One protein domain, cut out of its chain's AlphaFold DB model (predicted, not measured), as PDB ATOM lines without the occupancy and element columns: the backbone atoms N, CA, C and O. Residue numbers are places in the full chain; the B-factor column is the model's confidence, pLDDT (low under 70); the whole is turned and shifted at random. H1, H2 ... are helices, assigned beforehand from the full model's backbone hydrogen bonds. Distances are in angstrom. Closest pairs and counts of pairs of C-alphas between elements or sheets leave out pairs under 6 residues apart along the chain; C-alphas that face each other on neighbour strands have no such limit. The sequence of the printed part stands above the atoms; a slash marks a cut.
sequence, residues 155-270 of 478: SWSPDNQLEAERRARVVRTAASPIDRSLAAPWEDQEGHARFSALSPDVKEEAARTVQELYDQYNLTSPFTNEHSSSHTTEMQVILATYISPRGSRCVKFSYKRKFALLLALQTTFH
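Overview. This is residues 155 to 270 of the 478 residues of an uncharacterized protein of Amorphotheca resinae ATCC 22711 (UniProt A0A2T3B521). Two pairs of crossed helices, H2 with H3 and H1 with H4, make the body, and the long unnamed stretch 171 to 199 runs round the outside from H1 to H2. The 116 printed residues include four named helices, H1 to H4 in chain order, and no named strand: all helix, with under half of the residues, 55, in named elements. The whole is compact, radius of gyration of the C-alphas 14.3 A, spanning 40 by 32 by 20 A.

Along the chain. H2, residues 200 to 216, is 24.7 A long and begins at C-alpha 200 (19.890, -48.331, -33.228). H3 is residues 230 to 243, 19.1 A; H1 158 to 170, 19.3 A; H4 255 to 265, 15.4 A, ending at C-alpha 265 (14.740, -39.515, -53.588).

Arrangement. H2 touches H3 at a steep tilt of 60 degrees, the same way; their closest C-alphas, Ala 206 and Val 237, are 5.4 A apart. H3 and H4 are close but not clearly touching, closest C-alphas Ile 243 and Lys 258, 7.0 A. H4 touches H1 at 58 degrees, steep, opposite ways, closest C-alphas Ala 260 and Ala 164, 4.8 A. H1 is apart from H2 and H3. Every O i to N i+4 pair is within hydrogen-bond range in H2, H3 and H4; in H1, 7 of 9.

Size, cuts and confidence. The farthest C-alphas, Asp 159 and Glu 190, are 42.1 A apart. The printed part has no cut; its three links are long. Confidence is low, pLDDT under 70, at residues 171 to 202 and 224 to 229.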
ATOM      1  N   SER A 155      22.852 -35.096 -60.382       85.31
ATOM      2  CA  SER A 155      22.318 -33.790 -59.982       85.31
ATOM      3  C   SER A 155      20.816 -33.692 -60.254       85.31
ATOM      4  O   SER A 155      20.328 -34.159 -61.287       85.31
ATOM      5  N   TRP A 156      20.089 -33.030 -59.357       89.94
ATOM      6  CA  TRP A 156      18.661 -32.765 -59.514       89.94
ATOM      7  C   TRP A 156      18.450 -31.367 -60.103       89.94
ATOM      8  O   TRP A 156      18.757 -30.370 -59.452       89.94
ATOM      9  N   SER A 157      17.977 -31.286 -61.352       91.69
ATOM     10  CA  SER A 157      17.796 -30.008 -62.049       91.69
ATOM     11  C   SER A 157      16.482 -29.307 -61.662       91.69
ATOM     12  O   SER A 157      15.523 -29.966 -61.246       91.69
ATOM     13  N   PRO A 158      16.384 -27.977 -61.853       90.88
ATOM     14  CA  PRO A 158      15.124 -27.249 -61.692       90.88
ATOM     15  C   PRO A 158      13.982 -27.781 -62.575       90.88
ATOM     16  O   PRO A 158      12.827 -27.764 -62.153       90.88
ATOM     17  N   ASP A 159      14.292 -28.302 -63.766       92.00
ATOM     18  CA  ASP A 159      13.291 -28.884 -64.668       92.00
ATOM     19  C   ASP A 159      12.726 -30.197 -64.119       92.00
ATOM     20  O   ASP A 159      11.509 -30.400 -64.134       92.00
ATOM     21  N   ASN A 160      13.585 -31.050 -63.549       92.25
ATOM     22  CA  ASN A 160      13.150 -32.267 -62.860       92.25
ATOM     23  C   ASN A 160      12.254 -31.923 -61.663       92.25
ATOM     24  O   ASN A 160      11.229 -32.572 -61.448       92.25
ATOM     25  N   GLN A 161      12.604 -30.869 -60.917       91.75
ATOM     26  CA  GLN A 161      11.789 -30.373 -59.808       91.75
ATOM     27  C   GLN A 161      10.400 -29.923 -60.279       91.75
ATOM     28  O   GLN A 161       9.391 -30.281 -59.670       91.75
ATOM     29  N   LEU A 162      10.338 -29.145 -61.362       91.25
ATOM     30  CA  LEU A 162       9.078 -28.652 -61.910       91.25
ATOM     31  C   LEU A 162       8.198 -29.801 -62.410       91.25
ATOM     32  O   LEU A 162       6.994 -29.806 -62.158       91.25
ATOM     33  N   GLU A 163       8.787 -30.784 -63.087       92.12
ATOM     34  CA  GLU A 163       8.073 -31.964 -63.570       92.12
ATOM     35  C   GLU A 163       7.520 -32.815 -62.416       92.12
ATOM     36  O   GLU A 163       6.344 -33.188 -62.421       92.12
ATOM     37  N   ALA A 164       8.314 -33.042 -61.367       89.38
ATOM     38  CA  ALA A 164       7.865 -33.740 -60.164       89.38
ATOM     39  C   ALA A 164       6.682 -33.023 -59.478       89.38
ATOM     40  O   ALA A 164       5.709 -33.658 -59.062       89.38
ATOM     41  N   GLU A 165       6.700 -31.689 -59.426       89.50
ATOM     42  CA  GLU A 165       5.593 -30.887 -58.888       89.50
ATOM     43  C   GLU A 165       4.338 -30.888 -59.764       89.50
ATOM     44  O   GLU A 165       3.227 -30.740 -59.242       89.50
ATOM     45  N   ARG A 166       4.477 -31.042 -61.087       89.19
ATOM     46  CA  ARG A 166       3.326 -31.236 -61.984       89.19
ATOM     47  C   ARG A 166       2.655 -32.573 -61.705       89.19
ATOM     48  O   ARG A 166       1.434 -32.597 -61.555       89.19
ATOM     49  N   ARG A 167       3.433 -33.650 -61.543       86.81
ATOM     50  CA  ARG A 167       2.911 -34.980 -61.177       86.81
ATOM     51  C   ARG A 167       2.131 -34.940 -59.864       86.81
ATOM     52  O   ARG A 167       1.024 -35.470 -59.801       86.81
ATOM     53  N   ALA A 168       2.621 -34.189 -58.876       84.12
ATOM     54  CA  ALA A 168       1.925 -33.982 -57.604       84.12
ATOM     55  C   ALA A 168       0.527 -33.339 -57.740       84.12
ATOM     56  O   ALA A 168      -0.298 -33.479 -56.845       84.12
ATOM     57  N   ARG A 169       0.242 -32.591 -58.820       78.00
ATOM     58  CA  ARG A 169      -1.099 -32.010 -59.054       78.00
ATOM     59  C   ARG A 169      -2.103 -33.033 -59.573       78.00
ATOM     60  O   ARG A 169      -3.297 -32.855 -59.354       78.00
ATOM     61  N   VAL A 170      -1.619 -34.037 -60.300       73.56
ATOM     62  CA  VAL A 170      -2.439 -35.092 -60.905       73.56
ATOM     63  C   VAL A 170      -2.787 -36.150 -59.859       73.56
ATOM     64  O   VAL A 170      -3.911 -36.645 -59.832       73.56
ATOM     65  N   VAL A 171      -1.853 -36.438 -58.948       69.25
ATOM     66  CA  VAL A 171      -2.070 -37.327 -57.804       69.25
ATOM     67  C   VAL A 171      -2.964 -36.624 -56.774       69.25
ATOM     68  O   VAL A 171      -2.500 -35.909 -55.889       69.25
ATOM     69  N   ARG A 172      -4.287 -36.799 -56.896       55.00
ATOM     70  CA  ARG A 172      -5.232 -36.498 -55.811       55.00
ATOM     71  C   ARG A 172      -5.145 -37.615 -54.779       55.00
ATOM     72  O   ARG A 172      -5.777 -38.652 -54.941       55.00
ATOM     73  N   THR A 173      -4.423 -37.387 -53.696       54.56
ATOM     74  CA  THR A 173      -4.579 -38.194 -52.481       54.56
ATOM     75  C   THR A 173      -5.277 -37.380 -51.411       54.56
ATOM     76  O   THR A 173      -4.985 -36.193 -51.236       54.56
ATOM     77  N   ALA A 174      -6.208 -38.024 -50.704       50.03
ATOM     78  CA  ALA A 174      -6.786 -37.504 -49.478       50.03
ATOM     79  C   ALA A 174      -5.631 -37.191 -48.526       50.03
ATOM     80  O   ALA A 174      -4.937 -38.091 -48.059       50.03
ATOM     81  N   ALA A 175      -5.356 -35.907 -48.307       50.84
ATOM     82  CA  ALA A 175      -4.408 -35.514 -47.287       50.84
ATOM     83  C   ALA A 175      -4.975 -36.010 -45.954       50.84
ATOM     84  O   ALA A 175      -5.947 -35.438 -45.458       50.84
ATOM     85  N   SER A 176      -4.412 -37.085 -45.398       51.22
ATOM     86  CA  SER A 176      -4.716 -37.437 -44.015       51.22
ATOM     87  C   SER A 176      -4.391 -36.225 -43.144       51.22
ATOM     88  O   SER A 176      -3.341 -35.594 -43.349       51.22
ATOM     89  N   PRO A 177      -5.285 -35.850 -42.217       53.78
ATOM     90  CA  PRO A 177      -5.020 -34.757 -41.301       53.78
ATOM     91  C   PRO A 177      -3.699 -35.017 -40.570       53.78
ATOM     92  O   PRO A 177      -3.390 -36.144 -40.193       53.78
ATOM     93  N   ILE A 178      -2.893 -33.964 -40.419       52.94
ATOM     94  CA  ILE A 178      -1.643 -34.019 -39.660       52.94
ATOM     95  C   ILE A 178      -2.015 -34.324 -38.206       52.94
ATOM     96  O   ILE A 178      -2.525 -33.440 -37.517       52.94
ATOM     97  N   ASP A 179      -1.761 -35.546 -37.746       53.78
ATOM     98  CA  ASP A 179      -1.910 -35.889 -36.337       53.78
ATOM     99  C   ASP A 179      -0.683 -35.410 -35.556       53.78
ATOM    100  O   ASP A 179       0.354 -36.067 -35.508       53.78
ATOM    101  N   ARG A 180      -0.806 -34.218 -34.965       51.78
ATOM    102  CA  ARG A 180       0.237 -33.613 -34.122       51.78
ATOM    103  C   ARG A 180       0.247 -34.152 -32.690       51.78
ATOM    104  O   ARG A 180       1.046 -33.667 -31.895       51.78
ATOM    105  N   SER A 181      -0.656 -35.068 -32.334       52.00
ATOM    106  CA  SER A 181      -0.664 -35.683 -31.000       52.00
ATOM    107  C   SER A 181       0.420 -36.755 -30.843       52.00
ATOM    108  O   SER A 181       0.786 -37.108 -29.724       52.00
ATOM    109  N   LEU A 182       0.967 -37.237 -31.960       52.00
ATOM    110  CA  LEU A 182       2.038 -38.223 -31.992       52.00
ATOM    111  C   LEU A 182       3.392 -37.511 -31.866       52.00
ATOM    112  O   LEU A 182       3.807 -36.784 -32.769       52.00
ATOM    113  N   ALA A 183       4.076 -37.720 -30.738       52.72
ATOM    114  CA  ALA A 183       5.481 -37.350 -30.588       52.72
ATOM    115  C   ALA A 183       6.335 -38.115 -31.612       52.72
ATOM    116  O   ALA A 183       6.005 -39.254 -31.969       52.72
ATOM    117  N   ALA A 184       7.438 -37.509 -32.072       52.50
ATOM    118  CA  ALA A 184       8.395 -38.262 -32.871       52.50
ATOM    119  C   ALA A 184       8.869 -39.491 -32.080       52.50
ATOM    120  O   ALA A 184       9.146 -39.365 -30.890       52.50
ATOM    121  N   PRO A 185       9.060 -40.634 -32.748       50.94
ATOM    122  CA  PRO A 185       9.712 -41.835 -32.217       50.94
ATOM    123  C   PRO A 185      10.843 -41.643 -31.190       50.94
ATOM    124  O   PRO A 185      10.890 -42.272 -30.135       50.94
ATOM    125  N   TRP A 186      11.780 -40.745 -31.497       57.44
ATOM    126  CA  TRP A 186      12.977 -40.479 -30.694       57.44
ATOM    127  C   TRP A 186      12.803 -39.311 -29.723       57.44
ATOM    128  O   TRP A 186      13.795 -38.820 -29.182       57.44
ATOM    129  N   GLU A 187      11.574 -38.855 -29.503       53.06
ATOM    130  CA  GLU A 187      11.221 -37.900 -28.465       53.06
ATOM    131  C   GLU A 187      10.330 -38.555 -27.402       53.06
ATOM    132  O   GLU A 187       9.615 -39.524 -27.661       53.06
ATOM    133  N   ASP A 188      10.416 -38.088 -26.159       53.22
ATOM    134  CA  ASP A 188       9.451 -38.478 -25.132       53.22
ATOM    135  C   ASP A 188       8.135 -37.695 -25.280       53.22
ATOM    136  O   ASP A 188       7.991 -36.831 -26.144       53.22
ATOM    137  N   GLN A 189       7.145 -38.000 -24.434       44.59
ATOM    138  CA  GLN A 189       5.856 -37.293 -24.428       44.59
ATOM    139  C   GLN A 189       5.990 -35.793 -24.090       44.59
ATOM    140  O   GLN A 189       5.029 -35.044 -24.251       44.59
ATOM    141  N   GLU A 190       7.170 -35.357 -23.646       44.16
ATOM    142  CA  GLU A 190       7.506 -33.977 -23.303       44.16
ATOM    143  C   GLU A 190       8.354 -33.290 -24.401       44.16
ATOM    144  O   GLU A 190       8.662 -32.105 -24.287       44.16
ATOM    145  N   GLY A 191       8.691 -33.990 -25.497       46.44
ATOM    146  CA  GLY A 191       9.468 -33.459 -26.625       46.44
ATOM    147  C   GLY A 191      10.991 -33.469 -26.420       46.44
ATOM    148  O   GLY A 191      11.730 -32.838 -27.182       46.44
ATOM    149  N   HIS A 192      11.503 -34.160 -25.396       48.44
ATOM    150  CA  HIS A 192      12.944 -34.330 -25.210       48.44
ATOM    151  C   HIS A 192      13.476 -35.402 -26.148       48.44
ATOM    152  O   HIS A 192      12.922 -36.495 -26.215       48.44
ATOM    153  N   ALA A 193      14.608 -35.139 -26.805       49.91
ATOM    154  CA  ALA A 193      15.319 -36.175 -27.548       49.91
ATOM    155  C   ALA A 193      15.712 -37.318 -26.592       49.91
ATOM    156  O   ALA A 193      16.579 -37.139 -25.734       49.91
ATOM    157  N   ARG A 194      15.079 -38.490 -26.740       42.06
ATOM    158  CA  ARG A 194      15.318 -39.688 -25.917       42.06
ATOM    159  C   ARG A 194      16.719 -40.262 -26.111       42.06
ATOM    160  O   ARG A 194      17.221 -40.948 -25.227       42.06
ATOM    161  N   PHE A 195      17.366 -39.974 -27.242       43.47
ATOM    162  CA  PHE A 195      18.655 -40.554 -27.613       43.47
ATOM    163  C   PHE A 195      19.513 -39.582 -28.434       43.47
ATOM    164  O   PHE A 195      19.008 -38.642 -29.047       43.47
ATOM    165  N   SER A 196      20.823 -39.851 -28.526       52.91
ATOM    166  CA  SER A 196      21.601 -39.344 -29.665       52.91
ATOM    167  C   SER A 196      20.905 -39.815 -30.950       52.91
ATOM    168  O   SER A 196      20.507 -40.979 -31.019       52.91
ATOM    169  N   ALA A 197      20.732 -38.942 -31.948       49.72
ATOM    170  CA  ALA A 197      19.929 -39.177 -33.163       49.72
ATOM    171  C   ALA A 197      20.359 -40.387 -34.038       49.72
ATOM    172  O   ALA A 197      19.872 -40.563 -35.150       49.72
ATOM    173  N   LEU A 198      21.296 -41.207 -33.558       54.72
ATOM    174  CA  LEU A 198      21.907 -42.353 -34.223       54.72
ATOM    175  C   LEU A 198      21.853 -43.649 -33.384       54.72
ATOM    176  O   LEU A 198      22.520 -44.619 -33.758       54.72
ATOM    177  N   SER A 199      21.084 -43.691 -32.286       63.22
ATOM    178  CA  SER A 199      20.811 -44.945 -31.561       63.22
ATOM    179  C   SER A 199      20.162 -45.984 -32.498       63.22
ATOM    180  O   SER A 199      19.369 -45.587 -33.357       63.22
ATOM    181  N   PRO A 200      20.488 -47.286 -32.390       66.88
ATOM    182  CA  PRO A 200      19.890 -48.331 -33.228       66.88
ATOM    183  C   PRO A 200      18.352 -48.311 -33.218       66.88
ATOM    184  O   PRO A 200      17.759 -48.321 -34.295       66.88
ATOM    185  N   ASP A 201      17.724 -48.135 -32.054       67.81
ATOM    186  CA  ASP A 201      16.256 -48.090 -31.919       67.81
ATOM    187  C   ASP A 201      15.632 -46.927 -32.714       67.81
ATOM    188  O   ASP A 201      14.618 -47.070 -33.395       67.81
ATOM    189  N   VAL A 202      16.301 -45.767 -32.695       68.50
ATOM    190  CA  VAL A 202      15.880 -44.562 -33.426       68.50
ATOM    191  C   VAL A 202      15.934 -44.781 -34.934       68.50
ATOM    192  O   VAL A 202      15.072 -44.291 -35.661       68.50
ATOM    193  N   LYS A 203      16.938 -45.518 -35.418       72.94
ATOM    194  CA  LYS A 203      17.104 -45.801 -36.850       72.94
ATOM    195  C   LYS A 203      16.001 -46.719 -37.364       72.94
ATOM    196  O   LYS A 203      15.457 -46.457 -38.435       72.94
ATOM    197  N   GLU A 204      15.651 -47.752 -36.604       78.25
ATOM    198  CA  GLU A 204      14.591 -48.690 -36.978       78.25
ATOM    199  C   GLU A 204      13.215 -48.008 -37.003       78.25
ATOM    200  O   GLU A 204      12.436 -48.173 -37.943       78.25
ATOM    201  N   GLU A 205      12.916 -47.173 -36.010       77.62
ATOM    202  CA  GLU A 205      11.644 -46.452 -35.965       77.62
ATOM    203  C   GLU A 205      11.558 -45.314 -36.996       77.62
ATOM    204  O   GLU A 205      10.499 -45.097 -37.597       77.62
ATOM    205  N   ALA A 206      12.676 -44.639 -37.288       79.94
ATOM    206  CA  ALA A 206      12.758 -43.701 -38.404       79.94
ATOM    207  C   ALA A 206      12.512 -44.406 -39.746       79.94
ATOM    208  O   ALA A 206      11.745 -43.896 -40.563       79.94
ATOM    209  N   ALA A 207      13.092 -45.591 -39.965       84.25
ATOM    210  CA  ALA A 207      12.858 -46.380 -41.173       84.25
ATOM    211  C   ALA A 207      11.373 -46.755 -41.334       84.25
ATOM    212  O   ALA A 207      10.813 -46.547 -42.411       84.25
ATOM    213  N   ARG A 208      10.709 -47.203 -40.255       84.44
ATOM    214  CA  ARG A 208       9.257 -47.478 -40.251       84.44
ATOM    215  C   ARG A 208       8.428 -46.236 -40.579       84.44
ATOM    216  O   ARG A 208       7.578 -46.279 -41.461       84.44
ATOM    217  N   THR A 209       8.726 -45.110 -39.933       84.88
ATOM    218  CA  THR A 209       8.023 -43.835 -40.166       84.88
ATOM    219  C   THR A 209       8.182 -43.350 -41.608       84.88
ATOM    220  O   THR A 209       7.260 -42.781 -42.192       84.88
ATOM    221  N   VAL A 210       9.361 -43.550 -42.197       88.75
ATOM    222  CA  VAL A 210       9.610 -43.206 -43.600       88.75
ATOM    223  C   VAL A 210       8.853 -44.142 -44.529       88.75
ATOM    224  O   VAL A 210       8.277 -43.657 -45.493       88.75
ATOM    225  N   GLN A 211       8.790 -45.439 -44.235       88.62
ATOM    226  CA  GLN A 211       7.986 -46.373 -45.022       88.62
ATOM    227  C   GLN A 211       6.508 -45.945 -45.052       88.62
ATOM    228  O   GLN A 211       5.964 -45.754 -46.136       88.62
ATOM    229  N   GLU A 212       5.921 -45.641 -43.888       86.31
ATOM    230  CA  GLU A 212       4.553 -45.099 -43.784       86.31
ATOM    231  C   GLU A 212       4.373 -43.804 -44.598       86.31
ATOM    232  O   GLU A 212       3.340 -43.590 -45.235       86.31
ATOM    233  N   LEU A 213       5.385 -42.926 -44.601       87.75
ATOM    234  CA  LEU A 213       5.371 -41.688 -45.379       87.75
ATOM    235  C   LEU A 213       5.342 -41.956 -46.891       87.75
ATOM    236  O   LEU A 213       4.630 -41.262 -47.611       87.75
ATOM    237  N   TYR A 214       6.100 -42.932 -47.392       89.75
ATOM    238  CA  TYR A 214       6.069 -43.303 -48.811       89.75
ATOM    239  C   TYR A 214       4.727 -43.939 -49.196       89.75
ATOM    240  O   TYR A 214       4.147 -43.556 -50.217       89.75
ATOM    241  N   ASP A 215       4.189 -44.802 -48.332       87.94
ATOM    242  CA  ASP A 215       2.879 -45.432 -48.514       87.94
ATOM    243  C   ASP A 215       1.759 -44.377 -48.569       87.94
ATOM    244  O   ASP A 215       0.908 -44.413 -49.457       87.94
ATOM    245  N   GLN A 216       1.811 -43.349 -47.710       84.44
ATOM    246  CA  GLN A 216       0.857 -42.231 -47.716       84.44
ATOM    247  C   GLN A 216       0.826 -41.474 -49.057       84.44
ATOM    248  O   GLN A 216      -0.218 -40.953 -49.460       84.44
ATOM    249  N   TYR A 217       1.968 -41.374 -49.739       85.31
ATOM    250  CA  TYR A 217       2.093 -40.677 -51.020       85.31
ATOM    251  C   TYR A 217       1.923 -41.619 -52.226       85.31
ATOM    252  O   TYR A 217       2.033 -41.154 -53.362       85.31
ATOM    253  N   ASN A 218       1.614 -42.905 -52.004       87.69
ATOM    254  CA  ASN A 218       1.571 -43.961 -53.023       87.69
ATOM    255  C   ASN A 218       2.875 -44.052 -53.838       87.69
ATOM    256  O   ASN A 218       2.856 -44.169 -55.065       87.69
ATOM    257  N   LEU A 219       4.018 -43.947 -53.158       88.50
ATOM    258  CA  LEU A 219       5.351 -44.013 -53.753       88.50
ATOM    259  C   LEU A 219       6.114 -45.222 -53.202       88.50
ATOM    260  O   LEU A 219       5.970 -45.589 -52.045       88.50
ATOM    261  N   THR A 220       6.983 -45.825 -54.012       89.62
ATOM    262  CA  THR A 220       7.895 -46.885 -53.559       89.62
ATOM    263  C   THR A 220       9.043 -46.301 -52.735       89.62
ATOM    264  O   THR A 220       9.714 -45.371 -53.186       89.62
ATOM    265  N   SER A 221       9.296 -46.843 -51.544       87.12
ATOM    266  CA  SER A 221      10.432 -46.433 -50.712       87.12
ATOM    267  C   SER A 221      11.765 -46.866 -51.348       87.12
ATOM    268  O   SER A 221      11.915 -48.043 -51.679       87.12
ATOM    269  N   PRO A 222      12.754 -45.964 -51.504       85.75
ATOM    270  CA  PRO A 222      14.090 -46.317 -51.995       85.75
ATOM    271  C   PRO A 222      14.982 -46.953 -50.920       85.75
ATOM    272  O   PRO A 222      16.128 -47.306 -51.195       85.75
ATOM    273  N   PHE A 223      14.496 -47.052 -49.682       80.56
ATOM    274  CA  PHE A 223      15.273 -47.511 -48.541       80.56
ATOM    275  C   PHE A 223      15.003 -48.998 -48.275       80.56
ATOM    276  O   PHE A 223      14.175 -49.339 -47.436       80.56
ATOM    277  N   THR A 224      15.683 -49.886 -49.003       68.81
ATOM    278  CA  THR A 224      15.657 -51.335 -48.738       68.81
ATOM    279  C   THR A 224      16.730 -51.732 -47.718       68.81
ATOM    280  O   THR A 224      17.782 -51.093 -47.615       68.81
ATOM    281  N   ASN A 225      16.484 -52.817 -46.972       58.84
ATOM    282  CA  ASN A 225      17.372 -53.317 -45.910       58.84
ATOM    283  C   ASN A 225      18.798 -53.671 -46.398       58.84
ATOM    284  O   ASN A 225      19.716 -53.762 -45.587       58.84
ATOM    285  N   GLU A 226      19.005 -53.832 -47.709       50.66
ATOM    286  CA  GLU A 226      20.289 -54.208 -48.318       50.66
ATOM    287  C   GLU A 226      21.270 -53.030 -48.499       50.66
ATOM    288  O   GLU A 226      22.462 -53.244 -48.723       50.66
ATOM    289  N   HIS A 227      20.817 -51.775 -48.369       52.53
ATOM    290  CA  HIS A 227      21.633 -50.578 -48.629       52.53
ATOM    291  C   HIS A 227      21.677 -49.611 -47.433       52.53
ATOM    292  O   HIS A 227      21.422 -48.405 -47.546       52.53
ATOM    293  N   SER A 228      22.044 -50.144 -46.265       58.78
ATOM    294  CA  SER A 228      22.361 -49.377 -45.051       58.78
ATOM    295  C   SER A 228      23.708 -48.646 -45.197       58.78
ATOM    296  O   SER A 228      24.747 -49.067 -44.694       58.78
ATOM    297  N   SER A 229      23.715 -47.550 -45.954       69.88
ATOM    298  CA  SER A 229      24.826 -46.599 -45.985       69.88
ATOM    299  C   SER A 229      24.606 -45.518 -44.924       69.88
ATOM    300  O   SER A 229      23.470 -45.165 -44.609       69.88
ATOM    301  N   SER A 230      25.679 -44.903 -44.422       71.81
ATOM    302  CA  SER A 230      25.551 -43.775 -43.480       71.81
ATOM    303  C   SER A 230      24.659 -42.644 -44.022       71.81
ATOM    304  O   SER A 230      24.016 -41.950 -43.237       71.81
ATOM    305  N   HIS A 231      24.602 -42.459 -45.346       73.00
ATOM    306  CA  HIS A 231      23.772 -41.445 -45.993       73.00
ATOM    307  C   HIS A 231      22.288 -41.813 -45.997       73.00
ATOM    308  O   HIS A 231      21.454 -40.958 -45.716       73.00
ATOM    309  N   THR A 232      21.942 -43.071 -46.279       79.62
ATOM    310  CA  THR A 232      20.544 -43.526 -46.291       79.62
ATOM    311  C   THR A 232      19.944 -43.493 -44.890       79.62
ATOM    312  O   THR A 232      18.821 -43.021 -44.729       79.62
ATOM    313  N   THR A 233      20.719 -43.860 -43.867       77.69
ATOM    314  CA  THR A 233      20.299 -43.717 -42.467       77.69
ATOM    315  C   THR A 233      20.082 -42.255 -42.071       77.69
ATOM    316  O   THR A 233      19.070 -41.930 -41.455       77.69
ATOM    317  N   GLU A 234      20.993 -41.347 -42.444       78.75
ATOM    318  CA  GLU A 234      20.818 -39.910 -42.189       78.75
ATOM    319  C   GLU A 234      19.544 -39.374 -42.864       78.75
ATOM    320  O   GLU A 234      18.762 -38.660 -42.234       78.75
ATOM    321  N   MET A 235      19.298 -39.757 -44.124       84.62
ATOM    322  CA  MET A 235      18.088 -39.363 -44.850       84.62
ATOM    323  C   MET A 235      16.823 -39.859 -44.159       84.62
ATOM    324  O   MET A 235      15.875 -39.088 -44.024       84.62
ATOM    325  N   GLN A 236      16.799 -41.113 -43.700       85.69
ATOM    326  CA  GLN A 236      15.634 -41.664 -43.013       85.69
ATOM    327  C   GLN A 236      15.294 -40.866 -41.753       85.69
ATOM    328  O   GLN A 236      14.145 -40.469 -41.565       85.69
ATOM    329  N   VAL A 237      16.300 -40.547 -40.932       80.06
ATOM    330  CA  VAL A 237      16.114 -39.739 -39.718       80.06
ATOM    331  C   VAL A 237      15.585 -38.346 -40.066       80.06
ATOM    332  O   VAL A 237      14.641 -37.863 -39.441       80.06
ATOM    333  N   ILE A 238      16.133 -37.700 -41.096       85.06
ATOM    334  CA  ILE A 238      15.723 -36.347 -41.493       85.06
ATOM    335  C   ILE A 238      14.310 -36.314 -42.075       85.06
ATOM    336  O   ILE A 238      13.526 -35.427 -41.727       85.06
ATOM    337  N   LEU A 239      13.960 -37.281 -42.926       89.44
ATOM    338  CA  LEU A 239      12.609 -37.415 -43.465       89.44
ATOM    339  C   LEU A 239      11.601 -37.664 -42.345       89.44
ATOM    340  O   LEU A 239      10.566 -37.000 -42.302       89.44
ATOM    341  N   ALA A 240      11.923 -38.561 -41.414       84.44
ATOM    342  CA  ALA A 240      11.073 -38.836 -40.268       84.44
ATOM    343  C   ALA A 240      10.929 -37.599 -39.353       84.44
ATOM    344  O   ALA A 240       9.848 -37.357 -38.829       84.44
ATOM    345  N   THR A 241      11.981 -36.787 -39.196       79.31
ATOM    346  CA  THR A 241      11.982 -35.616 -38.299       79.31
ATOM    347  C   THR A 241      11.258 -34.404 -38.870       79.31
ATOM    348  O   THR A 241      10.416 -33.815 -38.194       79.31
ATOM    349  N   TYR A 242      11.590 -34.012 -40.101       85.38
ATOM    350  CA  TYR A 242      11.185 -32.719 -40.660       85.38
ATOM    351  C   TYR A 242      10.088 -32.821 -41.720       85.38
ATOM    352  O   TYR A 242       9.389 -31.836 -41.967       85.38
ATOM    353  N   ILE A 243       9.935 -33.977 -42.373       89.50
ATOM    354  CA  ILE A 243       9.012 -34.140 -43.506       89.50
ATOM    355  C   ILE A 243       7.753 -34.901 -43.095       89.50
ATOM    356  O   ILE A 243       6.646 -34.468 -43.449       89.50
ATOM    357  N   SER A 244       7.923 -35.995 -42.346       85.44
ATOM    358  CA  SER A 244       6.833 -36.850 -41.886       85.44
ATOM    359  C   SER A 244       5.848 -36.069 -41.013       85.44
ATOM    360  O   SER A 244       6.279 -35.303 -40.151       85.44
ATOM    361  N   PRO A 245       4.525 -36.249 -41.189       78.38
ATOM    362  CA  PRO A 245       3.515 -35.674 -40.301       78.38
ATOM    363  C   PRO A 245       3.674 -36.081 -38.830       78.38
ATOM    364  O   PRO A 245       3.277 -35.312 -37.965       78.38
ATOM    365  N   ARG A 246       4.267 -37.258 -38.569       73.38
ATOM    366  CA  ARG A 246       4.556 -37.792 -37.224       73.38
ATOM    367  C   ARG A 246       5.856 -37.249 -36.624       73.38
ATOM    368  O   ARG A 246       6.206 -37.578 -35.497       73.38
ATOM    369  N   GLY A 247       6.609 -36.469 -37.397       71.50
ATOM    370  CA  GLY A 247       7.825 -35.830 -36.926       71.50
ATOM    371  C   GLY A 247       7.491 -34.720 -35.937       71.50
ATOM    372  O   GLY A 247       6.701 -33.825 -36.232       71.50
ATOM    373  N   SER A 248       8.152 -34.725 -34.788       70.69
ATOM    374  CA  SER A 248       8.044 -33.697 -33.753       70.69
ATOM    375  C   SER A 248       8.413 -32.306 -34.252       70.69
ATOM    376  O   SER A 248       7.877 -31.302 -33.794       70.69
ATOM    377  N   ARG A 249       9.320 -32.255 -35.232       75.44
ATOM    378  CA  ARG A 249       9.812 -31.029 -35.864       75.44
ATOM    379  C   ARG A 249       9.349 -30.914 -37.307       75.44
ATOM    380  O   ARG A 249      10.042 -30.335 -38.143       75.44
ATOM    381  N   CYS A 250       8.182 -31.481 -37.615       81.75
ATOM    382  CA  CYS A 250       7.619 -31.442 -38.954       81.75
ATOM    383  C   CYS A 250       7.464 -29.992 -39.426       81.75
ATOM    384  O   CYS A 250       6.685 -29.204 -38.878       81.75
ATOM    385  N   VAL A 251       8.188 -29.642 -40.487       86.12
ATOM    386  CA  VAL A 251       8.092 -28.321 -41.101       86.12
ATOM    387  C   VAL A 251       6.866 -28.289 -42.009       86.12
ATOM    388  O   VAL A 251       6.520 -29.251 -42.714       86.12
ATOM    389  N   LYS A 252       6.189 -27.142 -42.004       86.50
ATOM    390  CA  LYS A 252       4.993 -26.885 -42.805       86.50
ATOM    391  C   LYS A 252       5.358 -26.619 -44.269       86.50
ATOM    392  O   LYS A 252       5.253 -25.497 -44.737       86.50
ATOM    393  N   PHE A 253       5.761 -27.657 -44.993       89.50
ATOM    394  CA  PHE A 253       5.964 -27.571 -46.442       89.50
ATOM    395  C   PHE A 253       4.683 -27.843 -47.224       89.50
ATOM    396  O   PHE A 253       3.845 -28.652 -46.810       89.50
ATOM    397  N   SER A 254       4.575 -27.234 -48.405       89.00
ATOM    398  CA  SER A 254       3.536 -27.572 -49.373       89.00
ATOM    399  C   SER A 254       3.566 -29.061 -49.734       89.00
ATOM    400  O   SER A 254       4.625 -29.622 -50.023       89.00
ATOM    401  N   TYR A 255       2.387 -29.687 -49.824       85.75
ATOM    402  CA  TYR A 255       2.241 -31.077 -50.272       85.75
ATOM    403  C   TYR A 255       2.991 -31.344 -51.587       85.75
ATOM    404  O   TYR A 255       3.697 -32.339 -51.709       85.75
ATOM    405  N   LYS A 256       2.917 -30.408 -52.548       89.50
ATOM    406  CA  LYS A 256       3.592 -30.531 -53.852       89.50
ATOM    407  C   LYS A 256       5.108 -30.666 -53.710       89.50
ATOM    408  O   LYS A 256       5.723 -31.434 -54.438       89.50
ATOM    409  N   ARG A 257       5.696 -29.927 -52.765       91.12
ATOM    410  CA  ARG A 257       7.137 -29.922 -52.497       91.12
ATOM    411  C   ARG A 257       7.554 -31.204 -51.778       91.12
ATOM    412  O   ARG A 257       8.535 -31.813 -52.187       91.12
ATOM    413  N   LYS A 258       6.765 -31.666 -50.795       91.25
ATOM    414  CA  LYS A 258       6.979 -32.966 -50.130       91.25
ATOM    415  C   LYS A 258       6.901 -34.133 -51.124       91.25
ATOM    416  O   LYS A 258       7.828 -34.931 -51.173       91.25
ATOM    417  N   PHE A 259       5.867 -34.180 -51.968       91.56
ATOM    418  CA  PHE A 259       5.730 -35.197 -53.020       91.56
ATOM    419  C   PHE A 259       6.928 -35.178 -53.975       91.56
ATOM    420  O   PHE A 259       7.526 -36.217 -54.239       91.56
ATOM    421  N   ALA A 260       7.310 -33.995 -54.470       92.56
ATOM    422  CA  ALA A 260       8.424 -33.864 -55.403       92.56
ATOM    423  C   ALA A 260       9.757 -34.323 -54.798       92.56
ATOM    424  O   ALA A 260      10.539 -34.963 -55.492       92.56
ATOM    425  N   LEU A 261       9.987 -34.054 -53.508       94.44
ATOM    426  CA  LEU A 261      11.146 -34.570 -52.782       94.44
ATOM    427  C   LEU A 261      11.135 -36.101 -52.721       94.44
ATOM    428  O   LEU A 261      12.134 -36.722 -53.072       94.44
ATOM    429  N   LEU A 262      10.033 -36.708 -52.273       93.12
ATOM    430  CA  LEU A 262       9.938 -38.166 -52.132       93.12
ATOM    431  C   LEU A 262      10.125 -38.868 -53.483       93.12
ATOM    432  O   LEU A 262      10.857 -39.848 -53.575       93.12
ATOM    433  N   LEU A 263       9.547 -38.310 -54.551       93.06
ATOM    434  CA  LEU A 263       9.762 -38.785 -55.916       93.06
ATOM    435  C   LEU A 263      11.230 -38.631 -56.352       93.06
ATOM    436  O   LEU A 263      11.788 -39.530 -56.974       93.06
ATOM    437  N   ALA A 264      11.879 -37.510 -56.026       92.38
ATOM    438  CA  ALA A 264      13.283 -37.283 -56.365       92.38
ATOM    439  C   ALA A 264      14.213 -38.292 -55.678       92.38
ATOM    440  O   ALA A 264      15.117 -38.835 -56.320       92.38
ATOM    441  N   LEU A 265      13.951 -38.592 -54.404       91.94
ATOM    442  CA  LEU A 265      14.740 -39.515 -53.588       91.94
ATOM    443  C   LEU A 265      14.682 -40.970 -54.070       91.94
ATOM    444  O   LEU A 265      15.600 -41.729 -53.779       91.94
ATOM    445  N   GLN A 266      13.681 -41.346 -54.873       89.88
ATOM    446  CA  GLN A 266      13.676 -42.634 -55.578       89.88
ATOM    447  C   GLN A 266      14.795 -42.752 -56.619       89.88
ATOM    448  O   GLN A 266      15.174 -43.853 -57.005       89.88
ATOM    449  N   THR A 267      15.309 -41.617 -57.102       88.44
ATOM    450  CA  THR A 267      16.284 -41.568 -58.200       88.44
ATOM    451  C   THR A 267      17.659 -41.080 -57.767       88.44
ATOM    452  O   THR A 267      18.663 -41.502 -58.337       88.44
ATOM    453  N   THR A 268      17.733 -40.160 -56.803       89.75
ATOM    454  CA  THR A 268      18.998 -39.561 -56.375       89.75
ATOM    455  C   THR A 268      18.927 -39.019 -54.952       89.75
ATOM    456  O   THR A 268      17.937 -38.418 -54.544       89.75
ATOM    457  N   PHE A 269      20.033 -39.161 -54.221       88.44
ATOM    458  CA  PHE A 269      20.249 -38.552 -52.904       88.44
ATOM    459  C   PHE A 269      21.067 -37.249 -52.986       88.44
ATOM    460  O   PHE A 269      21.585 -36.766 -51.978       88.44
ATOM    461  N   HIS A 270      21.210 -36.667 -54.183       90.00
ATOM    462  CA  HIS A 270      21.964 -35.429 -54.389       90.00
ATOM    463  C   HIS A 270      21.362 -34.262 -53.578       90.00
ATOM    464  O   HIS A 270      20.146 -34.089 -53.588       90.00
TER     465      HIS A 270